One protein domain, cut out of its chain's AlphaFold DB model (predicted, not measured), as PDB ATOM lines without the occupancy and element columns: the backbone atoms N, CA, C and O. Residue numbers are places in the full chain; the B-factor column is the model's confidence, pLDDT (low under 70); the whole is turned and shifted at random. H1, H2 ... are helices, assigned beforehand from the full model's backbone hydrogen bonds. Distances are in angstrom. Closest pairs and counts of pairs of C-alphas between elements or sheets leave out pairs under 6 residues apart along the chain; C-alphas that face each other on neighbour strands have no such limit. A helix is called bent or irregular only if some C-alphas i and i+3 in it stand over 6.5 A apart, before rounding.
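Overview. This is residues 456 to 486 and 528 to 614 of the 765 residues of an uncharacterized protein of Smittium megazygosporum (UniProt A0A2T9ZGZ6). Two long helices, H1 and H2, lie side by side and run opposite ways, and H5 crosses this pair at about a right angle, nearer the first residue of H1 and the last of H2. The short H4 packs on H1 and makes a corner with the first residues of H5, the short H3 is near H1, and the tail of residues 609 to 614 sticks out beyond H5. The printed part has 118 residues with five named helices, in the order H1 H2 H3 H4 H5, and no named strand; the class is all helix. The whole is compact, with a radius of gyration of the C-alphas of 15.2 A, and spans 44 by 42 by 27 A.

Arrangement. Begin with H1, residues 458 to 484, the hub, which touches three other helices. Look first at H2, residues 528 to 555: it touches H1 at a shallow tilt of 26 degrees, opposite ways, and the closest C-alphas, of Arg 469 and Leu 542, are 6.0 A apart. H3, residues 558 to 566, is close to H1 but not clearly touching, with the C-alphas of Met 466 and Asp 564 closest at 7.4 A. H4, residues 577 to 585, touches residues 460 to 471 of H1 at a steep tilt of 41 degrees; the closest C-alphas are those of Ala 467 and Ile 581, 5.4 A apart. H5, residues 590 to 608, only just touches H1, with 3 pairs of C-alphas within 8 A; the closest, of Leu 464 and Cys 593, are 6.9 A apart, and the lines are about perpendicular at 90 degrees. H5 touches H4 with residues 590 to 594, and the C-alphas of Ser 578 and Pro 590 are closest at 4.7 A. H5 is close to H2 but not clearly touching: the closest C-alphas, of Ile 548 and Tyr 604, are 7.5 A apart. H2 and H4 are apart. Every O i to N i+4 pair is within hydrogen-bond range in H1 and H4; the counts are 22 of 24 in H2, 14 of 15 in H5 and 1 of 5 in H3, where 2 of 6 O i to N i+3 pairs are within range.

Along the chain. Find C-alpha 458 at (144.106, 199.238, 62.527); from there H1 runs 38.8 A to C-alpha 484. H2 runs 41.6 A from C-alpha 528 at (178.564, 181.458, 65.626). H3 measures 14.5 A and is irregular, only just, with C-alphas 562 and 565 7.0 A apart. H4 measures 12.3 A, and H5 runs 26.9 A to C-alpha 608 at (150.244, 181.625, 54.427).

Size, cuts and confidence. The C-alphas of Gln 485 and Pro 614 are the two farthest apart, at 45.8 A. Residues 487 to 527 are not printed, and C-alphas 486 and 528 are 9.9 A apart across the cut. Of the links printed whole, none is long. Mean pLDDT of the printed part is 85.6; residues 607 to 614 are under 70.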
ATOM      1  N   TRP A 456     141.946 196.413  69.454       93.81
ATOM      2  CA  TRP A 456     143.037 197.068  68.725       93.81
ATOM      3  C   TRP A 456     142.501 197.726  67.457       93.81
ATOM      4  O   TRP A 456     141.860 197.050  66.650       93.81
ATOM      5  N   SER A 457     142.780 199.013  67.278       92.75
ATOM      6  CA  SER A 457     142.526 199.706  66.012       92.75
ATOM      7  C   SER A 457     143.510 199.248  64.919       92.75
ATOM      8  O   SER A 457     144.588 198.718  65.239       92.75
ATOM      9  N   PRO A 458     143.168 199.440  63.631       91.69
ATOM     10  CA  PRO A 458     144.106 199.238  62.527       91.69
ATOM     11  C   PRO A 458     145.402 200.031  62.727       91.69
ATOM     12  O   PRO A 458     146.480 199.441  62.696       91.69
ATOM     13  N   LYS A 459     145.294 201.313  63.105       91.69
ATOM     14  CA  LYS A 459     146.427 202.193  63.428       91.69
ATOM     15  C   LYS A 459     147.341 201.631  64.516       91.69
ATOM     16  O   LYS A 459     148.546 201.545  64.324       91.69
ATOM     17  N   GLU A 460     146.795 201.174  65.644       94.44
ATOM     18  CA  GLU A 460     147.610 200.554  66.704       94.44
ATOM     19  C   GLU A 460     148.286 199.258  66.241       94.44
ATOM     20  O   GLU A 460     149.404 198.952  66.648       94.44
ATOM     21  N   THR A 461     147.599 198.477  65.402       95.25
ATOM     22  CA  THR A 461     148.139 197.229  64.846       95.25
ATOM     23  C   THR A 461     149.283 197.523  63.869       95.25
ATOM     24  O   THR A 461     150.294 196.822  63.893       95.25
ATOM     25  N   TYR A 462     149.154 198.579  63.066       93.94
ATOM     26  CA  TYR A 462     150.198 199.073  62.175       93.94
ATOM     27  C   TYR A 462     151.406 199.603  62.957       93.94
ATOM     28  O   TYR A 462     152.516 199.128  62.738       93.94
ATOM     29  N   MET A 463     151.194 200.472  63.954       94.38
ATOM     30  CA  MET A 463     152.272 200.978  64.819       94.38
ATOM     31  C   MET A 463     153.010 199.844  65.542       94.38
ATOM     32  O   MET A 463     154.231 199.879  65.672       94.38
ATOM     33  N   LEU A 464     152.290 198.802  65.974       95.69
ATOM     34  CA  LEU A 464     152.894 197.597  66.545       95.69
ATOM     35  C   LEU A 464     153.800 196.883  65.531       95.69
ATOM     36  O   LEU A 464     154.922 196.514  65.874       95.69
ATOM     37  N   ALA A 465     153.329 196.688  64.298       95.00
ATOM     38  CA  ALA A 465     154.107 196.043  63.245       95.00
ATOM     39  C   ALA A 465     155.349 196.872  62.871       95.00
ATOM     40  O   ALA A 465     156.445 196.320  62.785       95.00
ATOM     41  N   MET A 466     155.208 198.193  62.747       94.25
ATOM     42  CA  MET A 466     156.315 199.112  62.471       94.25
ATOM     43  C   MET A 466     157.354 199.135  63.594       94.25
ATOM     44  O   MET A 466     158.555 199.056  63.325       94.25
ATOM     45  N   ALA A 467     156.918 199.144  64.857       94.94
ATOM     46  CA  ALA A 467     157.817 199.032  66.003       94.94
ATOM     47  C   ALA A 467     158.620 197.722  65.957       94.94
ATOM     48  O   ALA A 467     159.844 197.742  66.090       94.94
ATOM     49  N   CYS A 468     157.957 196.587  65.702       94.81
ATOM     50  CA  CYS A 468     158.628 195.297  65.530       94.81
ATOM     51  C   CYS A 468     159.632 195.324  64.365       94.81
ATOM     52  O   CYS A 468     160.754 194.844  64.525       94.81
ATOM     53  N   ARG A 469     159.264 195.917  63.217       94.50
ATOM     54  CA  ARG A 469     160.141 196.056  62.039       94.50
ATOM     55  C   ARG A 469     161.409 196.822  62.388       94.50
ATOM     56  O   ARG A 469     162.507 196.345  62.114       94.50
ATOM     57  N   LYS A 470     161.256 197.999  63.003       93.75
ATOM     58  CA  LYS A 470     162.380 198.868  63.364       93.75
ATOM     59  C   LYS A 470     163.295 198.193  64.382       93.75
ATOM     60  O   LYS A 470     164.507 198.218  64.205       93.75
ATOM     61  N   TYR A 471     162.723 197.518  65.383       93.81
ATOM     62  CA  TYR A 471     163.506 196.749  66.349       93.81
ATOM     63  C   TYR A 471     164.343 195.651  65.679       93.81
ATOM     64  O   TYR A 471     165.540 195.555  65.932       93.81
ATOM     65  N   LEU A 472     163.733 194.842  64.805       92.44
ATOM     66  CA  LEU A 472     164.441 193.751  64.133       92.44
ATOM     67  C   LEU A 472     165.536 194.244  63.189       92.44
ATOM     68  O   LEU A 472     166.580 193.610  63.129       92.44
ATOM     69  N   ARG A 473     165.340 195.371  62.493       92.88
ATOM     70  CA  ARG A 473     166.399 195.967  61.659       92.88
ATOM     71  C   ARG A 473     167.616 196.356  62.485       92.88
ATOM     72  O   ARG A 473     168.724 195.984  62.130       92.88
ATOM     73  N   VAL A 474     167.406 197.050  63.604       92.12
ATOM     74  CA  VAL A 474     168.515 197.432  64.487       92.12
ATOM     75  C   VAL A 474     169.185 196.194  65.086       92.12
ATOM     76  O   VAL A 474     170.406 196.135  65.142       92.12
ATOM     77  N   PHE A 475     168.408 195.176  65.470       91.06
ATOM     78  CA  PHE A 475     168.961 193.908  65.944       91.06
ATOM     79  C   PHE A 475     169.832 193.213  64.886       91.06
ATOM     80  O   PHE A 475     170.934 192.790  65.212       91.06
ATOM     81  N   ILE A 476     169.360 193.111  63.639       92.06
ATOM     82  CA  ILE A 476     170.121 192.507  62.535       92.06
ATOM     83  C   ILE A 476     171.414 193.291  62.300       92.06
ATOM     84  O   ILE A 476     172.475 192.683  62.313       92.06
ATOM     85  N   ASN A 477     171.345 194.622  62.206       92.00
ATOM     86  CA  ASN A 477     172.526 195.457  61.977       92.00
ATOM     87  C   ASN A 477     173.582 195.289  63.079       92.00
ATOM     88  O   ASN A 477     174.754 195.121  62.772       92.00
ATOM     89  N   VAL A 478     173.179 195.270  64.355       91.44
ATOM     90  CA  VAL A 478     174.123 195.085  65.472       91.44
ATOM     91  C   VAL A 478     174.761 193.699  65.455       91.44
ATOM     92  O   VAL A 478     175.942 193.555  65.772       91.44
ATOM     93  N   VAL A 479     173.999 192.666  65.092       89.88
ATOM     94  CA  VAL A 479     174.552 191.314  64.978       89.88
ATOM     95  C   VAL A 479     175.488 191.207  63.773       89.88
ATOM     96  O   VAL A 479     176.554 190.617  63.911       89.88
ATOM     97  N   ASP A 480     175.138 191.806  62.637       88.88
ATOM     98  CA  ASP A 480     175.985 191.835  61.442       88.88
ATOM     99  C   ASP A 480     177.287 192.612  61.703       88.88
ATOM    100  O   ASP A 480     178.365 192.140  61.351       88.88
ATOM    101  N   GLU A 481     177.227 193.751  62.400       91.50
ATOM    102  CA  GLU A 481     178.414 194.490  62.856       91.50
ATOM    103  C   GLU A 481     179.286 193.640  63.786       91.50
ATOM    104  O   GLU A 481     180.502 193.591  63.614       91.50
ATOM    105  N   SER A 482     178.671 192.916  64.726       89.06
ATOM    106  CA  SER A 482     179.392 192.020  65.640       89.06
ATOM    107  C   SER A 482     180.052 190.853  64.896       89.06
ATOM    108  O   SER A 482     181.169 190.467  65.227       89.06
ATOM    109  N   LEU A 483     179.384 190.296  63.880       86.62
ATOM    110  CA  LEU A 483     179.929 189.235  63.031       86.62
ATOM    111  C   LEU A 483     181.104 189.734  62.184       86.62
ATOM    112  O   LEU A 483     182.090 189.018  62.042       86.62
ATOM    113  N   ASN A 484     181.028 190.964  61.674       87.06
ATOM    114  CA  ASN A 484     182.100 191.580  60.891       87.06
ATOM    115  C   ASN A 484     183.333 191.947  61.735       87.06
ATOM    116  O   ASN A 484     184.423 192.083  61.187       87.06
ATOM    117  N   GLN A 485     183.176 192.108  63.052       87.25
ATOM    118  CA  GLN A 485     184.275 192.409  63.975       87.25
ATOM    119  C   GLN A 485     185.038 191.166  64.457       87.25
ATOM    120  O   GLN A 485     186.080 191.326  65.089       87.25
ATOM    121  N   LEU A 486     184.564 189.942  64.182       85.69
ATOM    122  CA  LEU A 486     185.250 188.711  64.588       85.69
ATOM    123  C   LEU A 486     186.516 188.488  63.729       85.69
ATOM    124  O   LEU A 486     186.388 188.127  62.557       85.69
ATOM    125  N   LEU A 528     178.770 180.910  66.965       84.81
ATOM    126  CA  LEU A 528     178.564 181.458  65.626       84.81
ATOM    127  C   LEU A 528     177.316 180.860  64.956       84.81
ATOM    128  O   LEU A 528     176.482 181.605  64.449       84.81
ATOM    129  N   ASP A 529     177.128 179.537  65.022       84.50
ATOM    130  CA  ASP A 529     175.940 178.866  64.472       84.50
ATOM    131  C   ASP A 529     174.657 179.326  65.177       84.50
ATOM    132  O   ASP A 529     173.622 179.548  64.541       84.50
ATOM    133  N   LYS A 530     174.714 179.515  66.502       87.31
ATOM    134  CA  LYS A 530     173.584 180.041  67.284       87.31
ATOM    135  C   LYS A 530     173.259 181.482  66.893       87.31
ATOM    136  O   LYS A 530     172.080 181.840  66.829       87.31
ATOM    137  N   LEU A 531     174.272 182.312  66.647       85.56
ATOM    138  CA  LEU A 531     174.100 183.705  66.247       85.56
ATOM    139  C   LEU A 531     173.559 183.810  64.814       85.56
ATOM    140  O   LEU A 531     172.552 184.482  64.596       85.56
ATOM    141  N   ALA A 532     174.125 183.051  63.872       84.00
ATOM    142  CA  ALA A 532     173.645 182.956  62.494       84.00
ATOM    143  C   ALA A 532     172.187 182.472  62.431       84.00
ATOM    144  O   ALA A 532     171.358 183.057  61.733       84.00
ATOM    145  N   SER A 533     171.827 181.460  63.230       85.06
ATOM    146  CA  SER A 533     170.442 180.988  63.345       85.06
ATOM    147  C   SER A 533     169.487 182.086  63.842       85.06
ATOM    148  O   SER A 533     168.382 182.226  63.311       85.06
ATOM    149  N   LYS A 534     169.915 182.924  64.800       86.94
ATOM    150  CA  LYS A 534     169.128 184.080  65.270       86.94
ATOM    151  C   LYS A 534     168.949 185.145  64.186       86.94
ATOM    152  O   LYS A 534     167.845 185.676  64.071       86.94
ATOM    153  N   VAL A 535     169.981 185.441  63.389       87.56
ATOM    154  CA  VAL A 535     169.891 186.401  62.267       87.56
ATOM    155  C   VAL A 535     168.918 185.901  61.207       87.56
ATOM    156  O   VAL A 535     168.013 186.633  60.815       87.56
ATOM    157  N   ILE A 536     169.037 184.635  60.799       87.06
ATOM    158  CA  ILE A 536     168.128 184.018  59.824       87.06
ATOM    159  C   ILE A 536     166.681 184.070  60.336       87.06
ATOM    160  O   ILE A 536     165.770 184.461  59.601       87.06
ATOM    161  N   GLY A 537     166.463 183.744  61.616       86.81
ATOM    162  CA  GLY A 537     165.155 183.872  62.259       86.81
ATOM    163  C   GLY A 537     164.621 185.310  62.237       86.81
ATOM    164  O   GLY A 537     163.465 185.532  61.875       86.81
ATOM    165  N   ALA A 538     165.462 186.298  62.551       88.25
ATOM    166  CA  ALA A 538     165.096 187.713  62.525       88.25
ATOM    167  C   ALA A 538     164.755 188.211  61.108       88.25
ATOM    168  O   ALA A 538     163.777 188.941  60.938       88.25
ATOM    169  N   GLN A 539     165.499 187.784  60.084       89.25
ATOM    170  CA  GLN A 539     165.217 188.111  58.682       89.25
ATOM    171  C   GLN A 539     163.876 187.525  58.217       89.25
ATOM    172  O   GLN A 539     163.112 188.193  57.515       89.25
ATOM    173  N   PHE A 540     163.555 186.296  58.631       89.00
ATOM    174  CA  PHE A 540     162.252 185.695  58.348       89.00
ATOM    175  C   PHE A 540     161.115 186.474  59.026       89.00
ATOM    176  O   PHE A 540     160.110 186.794  58.384       89.00
ATOM    177  N   GLU A 541     161.289 186.845  60.299       88.69
ATOM    178  CA  GLU A 541     160.321 187.684  61.010       88.69
ATOM    179  C   GLU A 541     160.146 189.062  60.355       88.69
ATOM    180  O   GLU A 541     159.019 189.554  60.282       88.69
ATOM    181  N   LEU A 542     161.216 189.658  59.822       90.50
ATOM    182  CA  LEU A 542     161.155 190.931  59.102       90.50
ATOM    183  C   LEU A 542     160.259 190.833  57.859       90.50
ATOM    184  O   LEU A 542     159.349 191.643  57.696       90.50
ATOM    185  N   ARG A 543     160.455 189.808  57.021       89.69
ATOM    186  CA  ARG A 543     159.618 189.579  55.826       89.69
ATOM    187  C   ARG A 543     158.155 189.345  56.196       89.69
ATOM    188  O   ARG A 543     157.244 189.830  55.525       89.69
ATOM    189  N   PHE A 544     157.922 188.617  57.285       90.25
ATOM    190  CA  PHE A 544     156.580 188.405  57.818       90.25
ATOM    191  C   PHE A 544     155.918 189.723  58.251       90.25
ATOM    192  O   PHE A 544     154.753 189.969  57.930       90.25
ATOM    193  N   ILE A 545     156.659 190.598  58.933       90.69
ATOM    194  CA  ILE A 545     156.186 191.934  59.314       90.69
ATOM    195  C   ILE A 545     155.869 192.782  58.083       90.69
ATOM    196  O   ILE A 545     154.827 193.431  58.057       90.69
ATOM    197  N   GLU A 546     156.711 192.750  57.052       91.75
ATOM    198  CA  GLU A 546     156.480 193.493  55.807       91.75
ATOM    199  C   GLU A 546     155.197 193.041  55.097       91.75
ATOM    200  O   GLU A 546     154.435 193.875  54.608       91.75
ATOM    201  N   SER A 547     154.883 191.743  55.141       88.94
ATOM    202  CA  SER A 547     153.595 191.217  54.674       88.94
ATOM    203  C   SER A 547     152.412 191.735  55.505       88.94
ATOM    204  O   SER A 547     151.383 192.122  54.948       88.94
ATOM    205  N   ILE A 548     152.535 191.795  56.838       88.62
ATOM    206  CA  ILE A 548     151.490 192.381  57.695       88.62
ATOM    207  C   ILE A 548     151.283 193.859  57.361       88.62
ATOM    208  O   ILE A 548     150.141 194.280  57.201       88.62
ATOM    209  N   ILE A 549     152.368 194.626  57.253       90.44
ATOM    210  CA  ILE A 549     152.333 196.061  56.957       90.44
ATOM    211  C   ILE A 549     151.642 196.294  55.616       90.44
ATOM    212  O   ILE A 549     150.666 197.029  55.581       90.44
ATOM    213  N   SER A 550     152.056 195.591  54.558       88.25
ATOM    214  CA  SER A 550     151.442 195.691  53.225       88.25
ATOM    215  C   SER A 550     149.923 195.460  53.255       88.25
ATOM    216  O   SER A 550     149.166 196.206  52.640       88.25
ATOM    217  N   ASN A 551     149.454 194.491  54.050       86.12
ATOM    218  CA  ASN A 551     148.022 194.225  54.211       86.12
ATOM    219  C   ASN A 551     147.276 195.286  55.040       86.12
ATOM    220  O   ASN A 551     146.070 195.432  54.875       86.12
ATOM    221  N   LEU A 552     147.952 195.975  55.966       84.50
ATOM    222  CA  LEU A 552     147.350 197.007  56.822       84.50
ATOM    223  C   LEU A 552     147.379 198.398  56.179       84.50
ATOM    224  O   LEU A 552     146.489 199.198  56.449       84.50
ATOM    225  N   SER A 553     148.366 198.683  55.324       78.38
ATOM    226  CA  SER A 553     148.541 199.992  54.680       78.38
ATOM    227  C   SER A 553     147.366 200.399  53.787       78.38
ATOM    228  O   SER A 553     147.193 201.582  53.531       78.38
ATOM    229  N   VAL A 554     146.535 199.448  53.347       74.25
ATOM    230  CA  VAL A 554     145.321 199.720  52.555       74.25
ATOM    231  C   VAL A 554     144.272 200.506  53.357       74.25
ATOM    232  O   VAL A 554     143.435 201.187  52.774       74.25
ATOM    233  N   GLU A 555     144.314 200.434  54.690       76.88
ATOM    234  CA  GLU A 555     143.321 201.053  55.577       76.88
ATOM    235  C   GLU A 555     143.776 202.402  56.170       76.88
ATOM    236  O   GLU A 555     143.023 203.006  56.932       76.88
ATOM    237  N   LEU A 556     144.996 202.868  55.868       80.81
ATOM    238  CA  LEU A 556     145.585 204.071  56.469       80.81
ATOM    239  C   LEU A 556     145.765 205.195  55.450       80.81
ATOM    240  O   LEU A 556     146.039 204.958  54.275       80.81
ATOM    241  N   SER A 557     145.639 206.436  55.917       84.56
ATOM    242  CA  SER A 557     145.877 207.611  55.074       84.56
ATOM    243  C   SER A 557     147.377 207.778  54.747       84.56
ATOM    244  O   SER A 557     148.228 207.415  55.566       84.56
ATOM    245  N   PRO A 558     147.748 208.362  53.588       78.75
ATOM    246  CA  PRO A 558     149.150 208.606  53.228       78.75
ATOM    247  C   PRO A 558     149.934 209.434  54.258       78.75
ATOM    248  O   PRO A 558     151.128 209.219  54.444       78.75
ATOM    249  N   GLU A 559     149.269 210.356  54.955       82.19
ATOM    250  CA  GLU A 559     149.871 211.166  56.023       82.19
ATOM    251  C   GLU A 559     150.230 210.330  57.257       82.19
ATOM    252  O   GLU A 559     151.242 210.581  57.907       82.19
ATOM    253  N   GLU A 560     149.445 209.296  57.567       77.31
ATOM    254  CA  GLU A 560     149.748 208.374  58.665       77.31
ATOM    255  C   GLU A 560     150.904 207.428  58.334       77.31
ATOM    256  O   GLU A 560     151.635 207.039  59.244       77.31
ATOM    257  N   LEU A 561     151.103 207.107  57.050       74.94
ATOM    258  CA  LEU A 561     152.218 206.288  56.566       74.94
ATOM    259  C   LEU A 561     153.562 207.042  56.573       74.94
ATOM    260  O   LEU A 561     154.609 206.418  56.699       74.94
ATOM    261  N   ARG A 562     153.563 208.381  56.481       77.88
ATOM    262  CA  ARG A 562     154.802 209.192  56.516       77.88
ATOM    263  C   ARG A 562     155.472 209.250  57.892       77.88
ATOM    264  O   ARG A 562     156.600 209.717  57.998       77.88
ATOM    265  N   LYS A 563     154.820 208.749  58.944       74.25
ATOM    266  CA  LYS A 563     155.357 208.757  60.317       74.25
ATOM    267  C   LYS A 563     156.399 207.674  60.592       74.25
ATOM    268  O   LYS A 563     156.891 207.575  61.715       74.25
ATOM    269  N   ASP A 564     156.753 206.871  59.594       75.19
ATOM    270  CA  ASP A 564     157.762 205.817  59.720       75.19
ATOM    271  C   ASP A 564     159.130 206.363  60.175       75.19
ATOM    272  O   ASP A 564     159.803 205.736  61.005       75.19
ATOM    273  N   ASP A 565     159.498 207.560  59.709       79.75
ATOM    274  CA  ASP A 565     160.758 208.225  60.063       79.75
ATOM    275  C   ASP A 565     160.745 208.803  61.489       79.75
ATOM    276  O   ASP A 565     161.791 208.904  62.132       79.75
ATOM    277  N   GLU A 566     159.561 209.087  62.038       86.12
ATOM    278  CA  GLU A 566     159.384 209.645  63.388       86.12
ATOM    279  C   GLU A 566     159.491 208.588  64.498       86.12
ATOM    280  O   GLU A 566     159.567 208.923  65.684       86.12
ATOM    281  N   ILE A 567     159.488 207.293  64.159       87.31
ATOM    282  CA  ILE A 567     159.578 206.236  65.170       87.31
ATOM    283  C   ILE A 567     160.967 206.311  65.825       87.31
ATOM    284  O   ILE A 567     161.966 206.221  65.120       87.31
ATOM    285  N   PRO A 568     161.108 206.418  67.155       89.56
ATOM    286  CA  PRO A 568     162.427 206.466  67.786       89.56
ATOM    287  C   PRO A 568     163.190 205.152  67.573       89.56
ATOM    288  O   PRO A 568     162.587 204.084  67.526       89.56
ATOM    289  N   SER A 569     164.519 205.199  67.466       89.81
ATOM    290  CA  SER A 569     165.337 203.977  67.441       89.81
ATOM    291  C   SER A 569     165.373 203.301  68.825       89.81
ATOM    292  O   SER A 569     165.381 203.998  69.847       89.81
ATOM    293  N   PRO A 570     165.383 201.955  68.892       89.62
ATOM    294  CA  PRO A 570     165.491 201.227  70.152       89.62
ATOM    295  C   PRO A 570     166.840 201.490  70.829       89.62
ATOM    296  O   PRO A 570     167.886 201.460  70.186       89.62
ATOM    297  N   GLN A 571     166.819 201.704  72.144       88.88
ATOM    298  CA  GLN A 571     168.024 201.841  72.965       88.88
ATOM    299  C   GLN A 571     168.441 200.462  73.489       88.88
ATOM    300  O   GLN A 571     168.075 200.066  74.600       88.88
ATOM    301  N   LEU A 572     169.174 199.703  72.668       81.88
ATOM    302  CA  LEU A 572     169.653 198.366  73.030       81.88
ATOM    303  C   LEU A 572     170.447 198.418  74.352       81.88
ATOM    304  O   LEU A 572     171.409 199.167  74.475       81.88
ATOM    305  N   GLY A 573     170.011 197.646  75.355       80.44
ATOM    306  CA  GLY A 573     170.662 197.524  76.670       80.44
ATOM    307  C   GLY A 573     169.863 198.088  77.852       80.44
ATOM    308  O   GLY A 573     169.875 197.488  78.924       80.44
ATOM    309  N   ASN A 574     169.100 199.169  77.656       78.06
ATOM    310  CA  ASN A 574     168.371 199.838  78.750       78.06
ATOM    311  C   ASN A 574     166.873 199.512  78.792       78.06
ATOM    312  O   ASN A 574     166.232 199.652  79.836       78.06
ATOM    313  N   GLU A 575     166.304 199.073  77.670       85.69
ATOM    314  CA  GLU A 575     164.890 198.727  77.555       85.69
ATOM    315  C   GLU A 575     164.703 197.321  76.984       85.69
ATOM    316  O   GLU A 575     165.452 196.857  76.122       85.69
ATOM    317  N   THR A 576     163.672 196.620  77.453       90.25
ATOM    318  CA  THR A 576     163.262 195.372  76.814       90.25
ATOM    319  C   THR A 576     162.544 195.669  75.498       90.25
ATOM    320  O   THR A 576     161.880 196.695  75.347       90.25
ATOM    321  N   VAL A 577     162.574 194.718  74.562       90.56
ATOM    322  CA  VAL A 577     161.866 194.808  73.268       90.56
ATOM    323  C   VAL A 577     160.404 195.220  73.438       90.56
ATOM    324  O   VAL A 577     159.873 196.049  72.708       90.56
ATOM    325  N   SER A 578     159.733 194.655  74.441       91.44
ATOM    326  CA  SER A 578     158.326 194.936  74.701       91.44
ATOM    327  C   SER A 578     158.083 196.317  75.305       91.44
ATOM    328  O   SER A 578     157.020 196.891  75.065       91.44
ATOM    329  N   GLN A 579     159.044 196.865  76.057       90.75
ATOM    330  CA  GLN A 579     159.006 198.249  76.535       90.75
ATOM    331  C   GLN A 579     159.180 199.226  75.375       90.75
ATOM    332  O   GLN A 579     158.357 200.130  75.241       90.75
ATOM    333  N   TYR A 580     160.156 198.982  74.496       93.94
ATOM    334  CA  TYR A 580     160.345 199.757  73.270       93.94
ATOM    335  C   TYR A 580     159.068 199.771  72.417       93.94
ATOM    336  O   TYR A 580     158.528 200.830  72.106       93.94
ATOM    337  N   ILE A 581     158.517 198.590  72.114       94.19
ATOM    338  CA  ILE A 581     157.297 198.466  71.307       94.19
ATOM    339  C   ILE A 581     156.116 199.189  71.967       94.19
ATOM    340  O   ILE A 581     155.355 199.877  71.295       94.19
ATOM    341  N   SER A 582     155.941 199.041  73.281       93.44
ATOM    342  CA  SER A 582     154.877 199.726  74.025       93.44
ATOM    343  C   SER A 582     155.013 201.244  73.967       93.44
ATOM    344  O   SER A 582     154.006 201.928  73.798       93.44
ATOM    345  N   ARG A 583     156.245 201.761  74.048       92.06
ATOM    346  CA  ARG A 583     156.548 203.189  73.914       92.06
ATOM    347  C   ARG A 583     156.188 203.713  72.523       92.06
ATOM    348  O   ARG A 583     155.568 204.764  72.441       92.06
ATOM    349  N   VAL A 584     156.515 202.970  71.464       91.94
ATOM    350  CA  VAL A 584     156.167 203.345  70.080       91.94
ATOM    351  C   VAL A 584     154.658 203.283  69.833       91.94
ATOM    352  O   VAL A 584     154.096 204.182  69.218       91.94
ATOM    353  N   VAL A 585     153.976 202.241  70.323       93.69
ATOM    354  CA  VAL A 585     152.514 202.120  70.179       93.69
ATOM    355  C   VAL A 585     151.785 203.183  71.006       93.69
ATOM    356  O   VAL A 585     150.693 203.595  70.627       93.69
ATOM    357  N   ALA A 586     152.376 203.618  72.123       90.38
ATOM    358  CA  ALA A 586     151.915 204.650  73.057       90.38
ATOM    359  C   ALA A 586     150.549 204.410  73.728       90.38
ATOM    360  O   ALA A 586     150.295 204.969  74.785       90.38
ATOM    361  N   THR A 587     149.677 203.565  73.173       89.75
ATOM    362  CA  THR A 587     148.318 203.286  73.668       89.75
ATOM    363  C   THR A 587     148.172 201.898  74.295       89.75
ATOM    364  O   THR A 587     147.093 201.539  74.778       89.75
ATOM    365  N   ARG A 588     149.249 201.103  74.338       91.75
ATOM    366  CA  ARG A 588     149.231 199.713  74.814       91.75
ATOM    367  C   ARG A 588     150.415 199.421  75.716       91.75
ATOM    368  O   ARG A 588     151.526 199.862  75.449       91.75
ATOM    369  N   ALA A 589     150.181 198.640  76.766       88.94
ATOM    370  CA  ALA A 589     151.217 198.164  77.674       88.94
ATOM    371  C   ALA A 589     152.104 197.081  77.019       88.94
ATOM    372  O   ALA A 589     151.624 196.355  76.139       88.94
ATOM    373  N   PRO A 590     153.338 196.845  77.511       91.44
ATOM    374  CA  PRO A 590     154.273 195.871  76.927       91.44
ATOM    375  C   PRO A 590     153.687 194.468  76.742       91.44
ATOM    376  O   PRO A 590     153.840 193.847  75.692       91.44
ATOM    377  N   TYR A 591     152.958 193.972  77.745       89.19
ATOM    378  CA  TYR A 591     152.341 192.647  77.684       89.19
ATOM    379  C   TYR A 591     151.189 192.575  76.669       89.19
ATOM    380  O   TYR A 591     150.964 191.520  76.079       89.19
ATOM    381  N   GLN A 592     150.469 193.682  76.443       92.50
ATOM    382  CA  GLN A 592     149.409 193.747  75.436       92.50
ATOM    383  C   GLN A 592     150.017 193.714  74.037       92.50
ATOM    384  O   GLN A 592     149.515 192.983  73.187       92.50
ATOM    385  N   CYS A 593     151.113 194.448  73.818       94.75
ATOM    386  CA  CYS A 593     151.855 194.418  72.560       94.75
ATOM    387  C   CYS A 593     152.372 193.012  72.243       94.75
ATOM    388  O   CYS A 593     152.141 192.524  71.141       94.75
ATOM    389  N   ILE A 594     152.974 192.318  73.220       93.06
ATOM    390  CA  ILE A 594     153.418 190.923  73.046       93.06
ATOM    391  C   ILE A 594     152.235 190.013  72.693       93.06
ATOM    392  O   ILE A 594     152.297 189.276  71.710       93.06
ATOM    393  N   ALA A 595     151.149 190.068  73.471       90.94
ATOM    394  CA  ALA A 595     149.983 189.216  73.250       90.94
ATOM    395  C   ALA A 595     149.350 189.462  71.870       90.94
ATOM    396  O   ALA A 595     148.967 188.520  71.173       90.94
ATOM    397  N   ARG A 596     149.280 190.727  71.440       94.75
ATOM    398  CA  ARG A 596     148.787 191.085  70.110       94.75
ATOM    399  C   ARG A 596     149.724 190.610  69.012       94.75
ATOM    400  O   ARG A 596     149.239 190.080  68.018       94.75
ATOM    401  N   TRP A 597     151.032 190.756  69.190       94.62
ATOM    402  CA  TRP A 597     152.024 190.294  68.225       94.62
ATOM    403  C   TRP A 597     151.944 188.778  68.015       94.62
ATOM    404  O   TRP A 597     151.886 188.313  66.881       94.62
ATOM    405  N   GLN A 598     151.819 188.006  69.097       90.81
ATOM    406  CA  GLN A 598     151.597 186.556  69.033       90.81
ATOM    407  C   GLN A 598     150.298 186.199  68.297       90.81
ATOM    408  O   GLN A 598     150.275 185.275  67.483       90.81
ATOM    409  N   TYR A 599     149.221 186.951  68.541       91.38
ATOM    410  CA  TYR A 599     147.968 186.783  67.809       91.38
ATOM    411  C   TYR A 599     148.128 187.068  66.307       91.38
ATOM    412  O   TYR A 599     147.608 186.308  65.492       91.38
ATOM    413  N   LEU A 600     148.851 188.130  65.928       89.56
ATOM    414  CA  LEU A 600     149.121 188.458  64.523       89.56
ATOM    415  C   LEU A 600     149.978 187.381  63.856       89.56
ATOM    416  O   LEU A 600     149.599 186.907  62.788       89.56
ATOM    417  N   LYS A 601     151.052 186.927  64.521       88.56
ATOM    418  CA  LYS A 601     151.860 185.775  64.090       88.56
ATOM    419  C   LYS A 601     150.969 184.593  63.742       88.56
ATOM    420  O   LYS A 601     150.950 184.148  62.603       88.56
ATOM    421  N   HIS A 602     150.120 184.173  64.671       85.25
ATOM    422  CA  HIS A 602     149.201 183.072  64.419       85.25
ATOM    423  C   HIS A 602     148.215 183.353  63.273       85.25
ATOM    424  O   HIS A 602     148.060 182.523  62.383       85.25
ATOM    425  N   LYS A 603     147.541 184.512  63.268       86.19
ATOM    426  CA  LYS A 603     146.510 184.854  62.272       86.19
ATOM    427  C   LYS A 603     147.067 184.887  60.844       86.19
ATOM    428  O   LYS A 603     146.408 184.393  59.931       86.19
ATOM    429  N   TYR A 604     148.254 185.453  60.638       84.00
ATOM    430  CA  TYR A 604     148.840 185.592  59.303       84.00
ATOM    431  C   TYR A 604     149.671 184.370  58.896       84.00
ATOM    432  O   TYR A 604     149.557 183.950  57.747       84.00
ATOM    433  N   CYS A 605     150.386 183.706  59.815       79.00
ATOM    434  CA  CYS A 605     151.010 182.413  59.507       79.00
ATOM    435  C   CYS A 605     149.949 181.374  59.136       79.00
ATOM    436  O   CYS A 605     150.123 180.646  58.163       79.00
ATOM    437  N   SER A 606     148.795 181.372  59.823       72.81
ATOM    438  CA  SER A 606     147.703 180.471  59.452       72.81
ATOM    439  C   SER A 606     147.200 180.714  58.038       72.81
ATOM    440  O   SER A 606     146.763 179.750  57.442       72.81
ATOM    441  N   ARG A 607     147.299 181.944  57.495       64.06
ATOM    442  CA  ARG A 607     146.873 182.308  56.130       64.06
ATOM    443  C   ARG A 607     147.876 181.908  55.051       64.06
ATOM    444  O   ARG A 607     147.465 181.504  53.971       64.06
ATOM    445  N   ILE A 608     149.168 181.999  55.354       57.59
ATOM    446  CA  ILE A 608     150.244 181.625  54.427       57.59
ATOM    447  C   ILE A 608     150.293 180.096  54.238       57.59
ATOM    448  O   ILE A 608     150.596 179.628  53.145       57.59
ATOM    449  N   HIS A 609     149.892 179.322  55.252       49.88
ATOM    450  CA  HIS A 609     149.872 177.852  55.220       49.88
ATOM    451  C   HIS A 609     148.499 177.213  54.892       49.88
ATOM    452  O   HIS A 609     148.349 176.003  55.040       49.88
ATOM    453  N   ILE A 610     147.486 177.964  54.418       39.47
ATOM    454  CA  ILE A 610     146.115 177.421  54.193       39.47
ATOM    455  C   ILE A 610     146.031 176.355  53.094       39.47
ATOM    456  O   ILE A 610     145.027 175.653  53.025       39.47
ATOM    457  N   LYS A 611     147.055 176.150  52.263       39.28
ATOM    458  CA  LYS A 611     146.966 175.083  51.257       39.28
ATOM    459  C   LYS A 611     147.156 173.666  51.818       39.28
ATOM    460  O   LYS A 611     146.633 172.751  51.199       39.28
ATOM    461  N   ASP A 612     147.748 173.493  53.008       38.16
ATOM    462  CA  ASP A 612     148.132 172.162  53.520       38.16
ATOM    463  C   ASP A 612     147.796 171.923  55.008       38.16
ATOM    464  O   ASP A 612     148.564 171.292  55.737       38.16
ATOM    465  N   PHE A 613     146.655 172.409  55.514       44.75
ATOM    466  CA  PHE A 613     146.246 172.035  56.876       44.75
ATOM    467  C   PHE A 613     145.714 170.588  56.915       44.75
ATOM    468  O   PHE A 613     144.762 170.271  56.197       44.75
ATOM    469  N   PRO A 614     146.268 169.694  57.759       51.88
ATOM    470  CA  PRO A 614     145.702 168.365  57.959       51.88
ATOM    471  C   PRO A 614     144.318 168.462  58.620       51.88
ATOM    472  O   PRO A 614     144.044 169.397  59.374       51.88
TER     473      PRO A 614